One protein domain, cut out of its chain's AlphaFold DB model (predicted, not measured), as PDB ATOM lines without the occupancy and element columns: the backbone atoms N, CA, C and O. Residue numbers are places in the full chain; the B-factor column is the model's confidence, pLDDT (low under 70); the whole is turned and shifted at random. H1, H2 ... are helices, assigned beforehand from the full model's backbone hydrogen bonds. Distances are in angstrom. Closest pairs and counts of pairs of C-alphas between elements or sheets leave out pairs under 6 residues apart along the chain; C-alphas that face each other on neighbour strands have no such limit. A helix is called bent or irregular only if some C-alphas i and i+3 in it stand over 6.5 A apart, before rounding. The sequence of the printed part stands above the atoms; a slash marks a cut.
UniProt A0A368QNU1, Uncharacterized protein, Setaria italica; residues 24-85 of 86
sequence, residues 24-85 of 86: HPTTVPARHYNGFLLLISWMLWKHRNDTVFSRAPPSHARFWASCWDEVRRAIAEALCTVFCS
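AT A GLANCE: This is residues 24 to 85 of the 86 residues of an uncharacterized protein of Setaria italica (UniProt A0A368QNU1). Two long helices make an open V, joined near its point by a tight link: H2 folds back to meet H1 at residues 43 to 47, then runs away from it, and residues 71 to 85 stick out free. The 62 printed residues hold H1 and H2 in that order and no named strand, an all-helix class. The whole is loose, with a radius of gyration of the C-alphas of 14.5 A, and flat, spanning 43 by 32 by 16 A.

IN THESE COORDINATES: After residues 24 to 29, H1 covers residues 30 to 54, 35.9 A from C-alpha 30 at (-22.672, 5.831, -52.935) to C-alpha 54. It is irregular: C-alphas 31 and 34 are 7.6 A apart. H2 covers residues 60 to 83, 34.7 A long, ending at C-alpha 83 at (6.390, 13.873, -50.385).

HOW THE PARTS SIT: H1, with residues 43 to 47 alone, touches residues 63 to 67 of H2; the closest C-alphas, of His 47 and Phe 63, are 6.4 A apart. They run opposite ways at a steep tilt of 59 degrees. Every O i to N i+4 pair is within hydrogen-bond range in H2, and 19 of 21 in H1.

THE WHOLE: The C-alphas farthest apart, of Pro 57 and Ser 85, are 43.0 A apart. The printed part has no cut, and no printed residue is under 70 in pLDDT.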
ATOM      1  N   HIS A  24     -28.927   9.705 -52.228       79.25
ATOM      2  CA  HIS A  24     -27.679  10.271 -52.708       79.25
ATOM      3  C   HIS A  24     -27.876  10.830 -54.125       79.25
ATOM      4  O   HIS A  24     -28.510  10.185 -54.966       79.25
ATOM      5  N   PRO A  25     -27.337  12.019 -54.428       77.62
ATOM      6  CA  PRO A  25     -27.311  12.507 -55.794       77.62
ATOM      7  C   PRO A  25     -26.382  11.620 -56.636       77.62
ATOM      8  O   PRO A  25     -25.406  11.054 -56.135       77.62
ATOM      9  N   THR A  26     -26.658  11.506 -57.936       78.44
ATOM     10  CA  THR A  26     -25.835  10.719 -58.878       78.44
ATOM     11  C   THR A  26     -24.411  11.261 -59.031       78.44
ATOM     12  O   THR A  26     -23.526  10.550 -59.497       78.44
ATOM     13  N   THR A  27     -24.175  12.502 -58.605       78.81
ATOM     14  CA  THR A  27     -22.875  13.180 -58.625       78.81
ATOM     15  C   THR A  27     -21.925  12.730 -57.513       78.81
ATOM     16  O   THR A  27     -20.731  13.013 -57.598       78.81
ATOM     17  N   VAL A  28     -22.416  12.034 -56.480       76.69
ATOM     18  CA  VAL A  28     -21.599  11.544 -55.360       76.69
ATOM     19  C   VAL A  28     -21.630  10.014 -55.343       76.69
ATOM     20  O   VAL A  28     -22.712   9.432 -55.241       76.69
ATOM     21  N   PRO A  29     -20.472   9.327 -55.401       85.25
ATOM     22  CA  PRO A  29     -20.441   7.871 -55.318       85.25
ATOM     23  C   PRO A  29     -21.059   7.369 -54.008       85.25
ATOM     24  O   PRO A  29     -20.683   7.829 -52.928       85.25
ATOM     25  N   ALA A  30     -21.944   6.369 -54.090       84.38
ATOM     26  CA  ALA A  30     -22.672   5.831 -52.935       84.38
ATOM     27  C   ALA A  30     -21.743   5.418 -51.776       84.38
ATOM     28  O   ALA A  30     -22.024   5.711 -50.616       84.38
ATOM     29  N   ARG A  31     -20.575   4.835 -52.096       88.81
ATOM     30  CA  ARG A  31     -19.533   4.456 -51.120       88.81
ATOM     31  C   ARG A  31     -19.078   5.619 -50.228       88.81
ATOM     32  O   ARG A  31     -18.678   5.394 -49.091       88.81
ATOM     33  N   HIS A  32     -19.104   6.842 -50.745       86.94
ATOM     34  CA  HIS A  32     -18.589   8.033 -50.070       86.94
ATOM     35  C   HIS A  32     -19.694   8.938 -49.526       86.94
ATOM     36  O   HIS A  32     -19.398   9.915 -48.840       86.94
ATOM     37  N   TYR A  33     -20.961   8.608 -49.785       86.19
ATOM     38  CA  TYR A  33     -22.076   9.503 -49.505       86.19
ATOM     39  C   TYR A  33     -22.265   9.797 -48.014       86.19
ATOM     40  O   TYR A  33     -22.415  10.956 -47.645       86.19
ATOM     41  N   ASN A  34     -22.164   8.796 -47.134       87.19
ATOM     42  CA  ASN A  34     -22.275   9.028 -45.687       87.19
ATOM     43  C   ASN A  34     -21.166   9.953 -45.165       87.19
ATOM     44  O   ASN A  34     -21.425  10.842 -44.357       87.19
ATOM     45  N   GLY A  35     -19.936   9.784 -45.660       89.19
ATOM     46  CA  GLY A  35     -18.826  10.680 -45.330       89.19
ATOM     47  C   GLY A  35     -19.080  12.098 -45.837       89.19
ATOM     48  O   GLY A  35     -18.942  13.060 -45.086       89.19
ATOM     49  N   PHE A  36     -19.536  12.228 -47.083       88.62
ATOM     50  CA  PHE A  36     -19.942  13.506 -47.660       88.62
ATOM     51  C   PHE A  36     -21.044  14.191 -46.834       88.62
ATOM     52  O   PHE A  36     -20.929  15.377 -46.528       88.62
ATOM     53  N   LEU A  37     -22.069  13.445 -46.417       88.38
ATOM     54  CA  LEU A  37     -23.189  13.937 -45.617       88.38
ATOM     55  C   LEU A  37     -22.728  14.476 -44.254       88.38
ATOM     56  O   LEU A  37     -23.188  15.531 -43.811       88.38
ATOM     57  N   LEU A  38     -21.789  13.787 -43.602       89.88
ATOM     58  CA  LEU A  38     -21.182  14.247 -42.353       89.88
ATOM     59  C   LEU A  38     -20.355  15.522 -42.564       89.88
ATOM     60  O   LEU A  38     -20.519  16.486 -41.819       89.88
ATOM     61  N   LEU A  39     -19.517  15.559 -43.603       91.50
ATOM     62  CA  LEU A  39     -18.661  16.707 -43.911       91.50
ATOM     63  C   LEU A  39     -19.471  17.958 -44.265       91.50
ATOM     64  O   LEU A  39     -19.183  19.040 -43.755       91.50
ATOM     65  N   ILE A  40     -20.513  17.835 -45.089       90.56
ATOM     66  CA  ILE A  40     -21.353  18.986 -45.430       90.56
ATOM     67  C   ILE A  40     -22.140  19.487 -44.212       90.56
ATOM     68  O   ILE A  40     -22.249  20.696 -44.004       90.56
ATOM     69  N   SER A  41     -22.618  18.578 -43.356       91.12
ATOM     70  CA  SER A  41     -23.296  18.926 -42.101       91.12
ATOM     71  C   SER A  41     -22.356  19.653 -41.138       91.12
ATOM     72  O   SER A  41     -22.738  20.654 -40.529       91.12
ATOM     73  N   TRP A  42     -21.101  19.206 -41.055       93.62
ATOM     74  CA  TRP A  42     -20.043  19.869 -40.298       93.62
ATOM     75  C   TRP A  42     -19.758  21.284 -40.814       93.62
ATOM     76  O   TRP A  42     -19.727  22.237 -40.033       93.62
ATOM     77  N   MET A  43     -19.620  21.455 -42.132       95.12
ATOM     78  CA  MET A  43     -19.397  22.772 -42.733       95.12
ATOM     79  C   MET A  43     -20.572  23.723 -42.502       95.12
ATOM     80  O   MET A  43     -20.364  24.905 -42.223       95.12
ATOM     81  N   LEU A  44     -21.808  23.220 -42.575       93.06
ATOM     82  CA  LEU A  44     -23.014  23.998 -42.279       93.06
ATOM     83  C   LEU A  44     -23.032  24.469 -40.824       93.06
ATOM     84  O   LEU A  44     -23.319  25.639 -40.555       93.06
ATOM     85  N   TRP A  45     -22.699  23.575 -39.891       93.50
ATOM     86  CA  TRP A  45     -22.579  23.918 -38.479       93.50
ATOM     87  C   TRP A  45     -21.512  24.997 -38.259       93.50
ATOM     88  O   TRP A  45     -21.805  26.012 -37.627       93.50
ATOM     89  N   LYS A  46     -20.317  24.839 -38.839       93.81
ATOM     90  CA  LYS A  46     -19.221  25.815 -38.731       93.81
ATOM     91  C   LYS A  46     -19.639  27.194 -39.255       93.81
ATOM     92  O   LYS A  46     -19.574  28.173 -38.521       93.81
ATOM     93  N   HIS A  47     -20.196  27.260 -40.468       94.06
ATOM     94  CA  HIS A  47     -20.644  28.521 -41.070       94.06
ATOM     95  C   HIS A  47     -21.738  29.223 -40.255       94.06
ATOM     96  O   HIS A  47     -21.738  30.452 -40.131       94.06
ATOM     97  N   ARG A  48     -22.678  28.460 -39.682       92.19
ATOM     98  CA  ARG A  48     -23.708  29.013 -38.795       92.19
ATOM     99  C   ARG A  48     -23.087  29.613 -37.534       92.19
ATOM    100  O   ARG A  48     -23.495  30.703 -37.143       92.19
ATOM    101  N   ASN A  49     -22.117  28.936 -36.920       94.00
ATOM    102  CA  ASN A  49     -21.412  29.466 -35.752       94.00
ATOM    103  C   ASN A  49     -20.660  30.752 -36.110       94.00
ATOM    104  O   ASN A  49     -20.867  31.767 -35.452       94.00
ATOM    105  N   ASP A  50     -19.902  30.763 -37.206       91.69
ATOM    106  CA  ASP A  50     -19.173  31.957 -37.652       91.69
ATOM    107  C   ASP A  50     -20.106  33.148 -37.901       91.69
ATOM    108  O   ASP A  50     -19.782  34.279 -37.550       91.69
ATOM    109  N   THR A  51     -21.279  32.902 -38.485       91.44
ATOM    110  CA  THR A  51     -22.322  33.912 -38.725       91.44
ATOM    111  C   THR A  51     -22.841  34.498 -37.408       91.44
ATOM    112  O   THR A  51     -22.942  35.717 -37.274       91.44
ATOM    113  N   VAL A  52     -23.121  33.644 -36.416       90.69
ATOM    114  CA  VAL A  52     -23.596  34.059 -35.085       90.69
ATOM    115  C   VAL A  52     -22.527  34.859 -34.340       90.69
ATOM    116  O   VAL A  52     -22.821  35.938 -33.826       90.69
ATOM    117  N   PHE A  53     -21.285  34.374 -34.312       90.62
ATOM    118  CA  PHE A  53     -20.202  35.008 -33.556       90.62
ATOM    119  C   PHE A  53     -19.645  36.261 -34.240       90.62
ATOM    120  O   PHE A  53     -19.332  37.236 -33.561       90.62
ATOM    121  N   SER A  54     -19.580  36.285 -35.574       88.25
ATOM    122  CA  SER A  54     -19.044  37.424 -36.339       88.25
ATOM    123  C   SER A  54     -20.100  38.478 -36.685       88.25
ATOM    124  O   SER A  54     -19.773  39.470 -37.333       88.25
ATOM    125  N   ARG A  55     -21.376  38.256 -36.323       83.69
ATOM    126  CA  ARG A  55     -22.536  39.085 -36.720       83.69
ATOM    127  C   ARG A  55     -22.629  39.343 -38.234       83.69
ATOM    128  O   ARG A  55     -23.226  40.326 -38.669       83.69
ATOM    129  N   ALA A  56     -22.034  38.472 -39.043       87.75
ATOM    130  CA  ALA A  56     -22.084  38.565 -40.495       87.75
ATOM    131  C   ALA A  56     -23.373  37.903 -41.002       87.75
ATOM    132  O   ALA A  56     -23.797  36.910 -40.415       87.75
ATOM    133  N   PRO A  57     -23.989  38.375 -42.097       90.25
ATOM    134  CA  PRO A  57     -25.138  37.690 -42.670       90.25
ATOM    135  C   PRO A  57     -24.735  36.323 -43.263       90.25
ATOM    136  O   PRO A  57     -23.605  36.171 -43.756       90.25
ATOM    137  N   PRO A  58     -25.652  35.333 -43.267       91.06
ATOM    138  CA  PRO A  58     -25.452  34.080 -43.985       91.06
ATOM    139  C   PRO A  58     -25.142  34.346 -45.461       91.06
ATOM    140  O   PRO A  58     -25.787  35.180 -46.098       91.06
ATOM    141  N   SER A  59     -24.163  33.637 -46.023       92.94
ATOM    142  CA  SER A  59     -23.768  33.825 -47.421       92.94
ATOM    143  C   SER A  59     -23.349  32.509 -48.055       92.94
ATOM    144  O   SER A  59     -22.376  31.881 -47.641       92.94
ATOM    145  N   HIS A  60     -24.057  32.134 -49.119       91.69
ATOM    146  CA  HIS A  60     -23.766  30.937 -49.906       91.69
ATOM    147  C   HIS A  60     -22.379  30.987 -50.546       91.69
ATOM    148  O   HIS A  60     -21.673  29.983 -50.559       91.69
ATOM    149  N   ALA A  61     -21.971  32.156 -51.047       93.06
ATOM    150  CA  ALA A  61     -20.654  32.333 -51.650       93.06
ATOM    151  C   ALA A  61     -19.538  32.088 -50.624       93.06
ATOM    152  O   ALA A  61     -18.609  31.332 -50.895       93.06
ATOM    153  N   ARG A  62     -19.670  32.660 -49.417       93.50
ATOM    154  CA  ARG A  62     -18.713  32.438 -48.322       93.50
ATOM    155  C   ARG A  62     -18.694  30.982 -47.875       93.50
ATOM    156  O   ARG A  62     -17.620  30.428 -47.693       93.50
ATOM    157  N   PHE A  63     -19.866  30.366 -47.732       94.88
ATOM    158  CA  PHE A  63     -19.978  28.955 -47.376       94.88
ATOM    159  C   PHE A  63     -19.214  28.057 -48.360       94.88
ATOM    160  O   PHE A  63     -18.365  27.271 -47.943       94.88
ATOM    161  N   TRP A  64     -19.461  28.207 -49.666       94.31
ATOM    162  CA  TRP A  64     -18.785  27.390 -50.672       94.31
ATOM    163  C   TRP A  64     -17.291  27.687 -50.774       94.31
ATOM    164  O   TRP A  64     -16.514  26.750 -50.941       94.31
ATOM    165  N   ALA A  65     -16.873  28.946 -50.617       94.75
ATOM    166  CA  ALA A  65     -15.457  29.296 -50.534       94.75
ATOM    167  C   ALA A  65     -14.766  28.567 -49.369       94.75
ATOM    168  O   ALA A  65     -13.742  27.921 -49.577       94.75
ATOM    169  N   SER A  66     -15.378  28.562 -48.178       94.06
ATOM    170  CA  SER A  66     -14.863  27.817 -47.023       94.06
ATOM    171  C   SER A  66     -14.767  26.313 -47.289       94.06
ATOM    172  O   SER A  66     -13.770  25.703 -46.917       94.06
ATOM    173  N   CYS A  67     -15.756  25.706 -47.953       93.88
ATOM    174  CA  CYS A  67     -15.690  24.292 -48.344       93.88
ATOM    175  C   CYS A  67     -14.499  24.003 -49.265       93.88
ATOM    176  O   CYS A  67     -13.778  23.030 -49.047       93.88
ATOM    177  N   TRP A  68     -14.268  24.851 -50.269       93.69
ATOM    178  CA  TRP A  68     -13.129  24.700 -51.175       93.69
ATOM    179  C   TRP A  68     -11.789  24.836 -50.459       93.69
ATOM    180  O   TRP A  68     -10.868  24.075 -50.750       93.69
ATOM    181  N   ASP A  69     -11.682  25.761 -49.511       95.06
ATOM    182  CA  ASP A  69     -10.454  25.946 -48.746       95.06
ATOM    183  C   ASP A  69     -10.137  24.741 -47.853       95.06
ATOM    184  O   ASP A  69      -8.978  24.341 -47.779       95.06
ATOM    185  N   GLU A  70     -11.142  24.105 -47.239       93.25
ATOM    186  CA  GLU A  70     -10.928  22.858 -46.484       93.25
ATOM    187  C   GLU A  70     -10.454  21.712 -47.383       93.25
ATOM    188  O   GLU A  70      -9.525  20.991 -47.027       93.25
ATOM    189  N   VAL A  71     -11.049  21.558 -48.572       91.06
ATOM    190  CA  VAL A  71     -10.624  20.529 -49.535       91.06
ATOM    191  C   VAL A  71      -9.182  20.768 -49.978       91.06
ATOM    192  O   VAL A  71      -8.382  19.835 -50.001       91.06
ATOM    193  N   ARG A  72      -8.822  22.018 -50.293       92.25
ATOM    194  CA  ARG A  72      -7.446  22.379 -50.665       92.25
ATOM    195  C   ARG A  72      -6.458  22.081 -49.544       92.25
ATOM    196  O   ARG A  72      -5.400  21.532 -49.829       92.25
ATOM    197  N   ARG A  73      -6.803  22.411 -48.293       90.25
ATOM    198  CA  ARG A  73      -5.976  22.089 -47.121       90.25
ATOM    199  C   ARG A  73      -5.770  20.586 -46.977       90.25
ATOM    200  O   ARG A  73      -4.628  20.152 -46.910       90.25
ATOM    201  N   ALA A  74      -6.843  19.800 -47.035       87.69
ATOM    202  CA  ALA A  74      -6.758  18.345 -46.926       87.69
ATOM    203  C   ALA A  74      -5.891  17.720 -48.035       87.69
ATOM    204  O   ALA A  74      -5.090  16.826 -47.772       87.69
ATOM    205  N   ILE A  75      -6.012  18.208 -49.276       87.69
ATOM    206  CA  ILE A  75      -5.162  17.761 -50.390       87.69
ATOM    207  C   ILE A  75      -3.700  18.148 -50.140       87.69
ATOM    208  O   ILE A  75      -2.818  17.311 -50.314       87.69
ATOM    209  N   ALA A  76      -3.432  19.388 -49.726       87.81
ATOM    210  CA  ALA A  76      -2.076  19.849 -49.444       87.81
ATOM    211  C   ALA A  76      -1.418  19.033 -48.319       87.81
ATOM    212  O   ALA A  76      -0.284  18.595 -48.475       87.81
ATOM    213  N   GLU A  77      -2.138  18.761 -47.228       89.88
ATOM    214  CA  GLU A  77      -1.665  17.921 -46.119       89.88
ATOM    215  C   GLU A  77      -1.361  16.488 -46.570       89.88
ATOM    216  O   GLU A  77      -0.312  15.933 -46.222       89.88
ATOM    217  N   ALA A  78      -2.234  15.897 -47.390       86.75
ATOM    218  CA  ALA A  78      -2.012  14.568 -47.948       86.75
ATOM    219  C   ALA A  78      -0.758  14.527 -48.838       86.75
ATOM    220  O   ALA A  78       0.067  13.627 -48.692       86.75
ATOM    221  N   LEU A  79      -0.575  15.520 -49.716       84.75
ATOM    222  CA  LEU A  79       0.608  15.618 -50.574       84.75
ATOM    223  C   LEU A  79       1.882  15.830 -49.752       84.75
ATOM    224  O   LEU A  79       2.860  15.127 -49.982       84.75
ATOM    225  N   CYS A  80       1.873  16.729 -48.765       87.94
ATOM    226  CA  CYS A  80       3.007  16.923 -47.858       87.94
ATOM    227  C   CYS A  80       3.375  15.626 -47.130       87.94
ATOM    228  O   CYS A  80       4.551  15.298 -47.029       87.94
ATOM    229  N   THR A  81       2.386  14.859 -46.670       87.25
ATOM    230  CA  THR A  81       2.632  13.571 -46.005       87.25
ATOM    231  C   THR A  81       3.321  12.578 -46.941       87.25
ATOM    232  O   THR A  81       4.256  11.899 -46.528       87.25
ATOM    233  N   VAL A  82       2.902  12.513 -48.207       84.56
ATOM    234  CA  VAL A  82       3.499  11.618 -49.212       84.56
ATOM    235  C   VAL A  82       4.901  12.076 -49.624       84.56
ATOM    236  O   VAL A  82       5.805  11.254 -49.689       84.56
ATOM    237  N   PHE A  83       5.108  13.368 -49.882       77.31
ATOM    238  CA  PHE A  83       6.390  13.873 -50.385       77.31
ATOM    239  C   PHE A  83       7.457  14.048 -49.304       77.31
ATOM    240  O   PHE A  83       8.627  13.869 -49.601       77.31
ATOM    241  N   CYS A  84       7.087  14.372 -48.062       79.00
ATOM    242  CA  CYS A  84       8.054  14.478 -46.962       79.00
ATOM    243  C   CYS A  84       8.444  13.115 -46.366       79.00
ATOM    244  O   CYS A  84       9.313  13.067 -45.498       79.00
ATOM    245  N   SER A  85       7.776  12.027 -46.768       72.06
ATOM    246  CA  SER A  85       8.119  10.655 -46.370       72.06
ATOM    247  C   SER A  85       8.913   9.879 -47.432       72.06
ATOM    248  O   SER A  85       9.275   8.729 -47.176       72.06
TER     249      SER A  85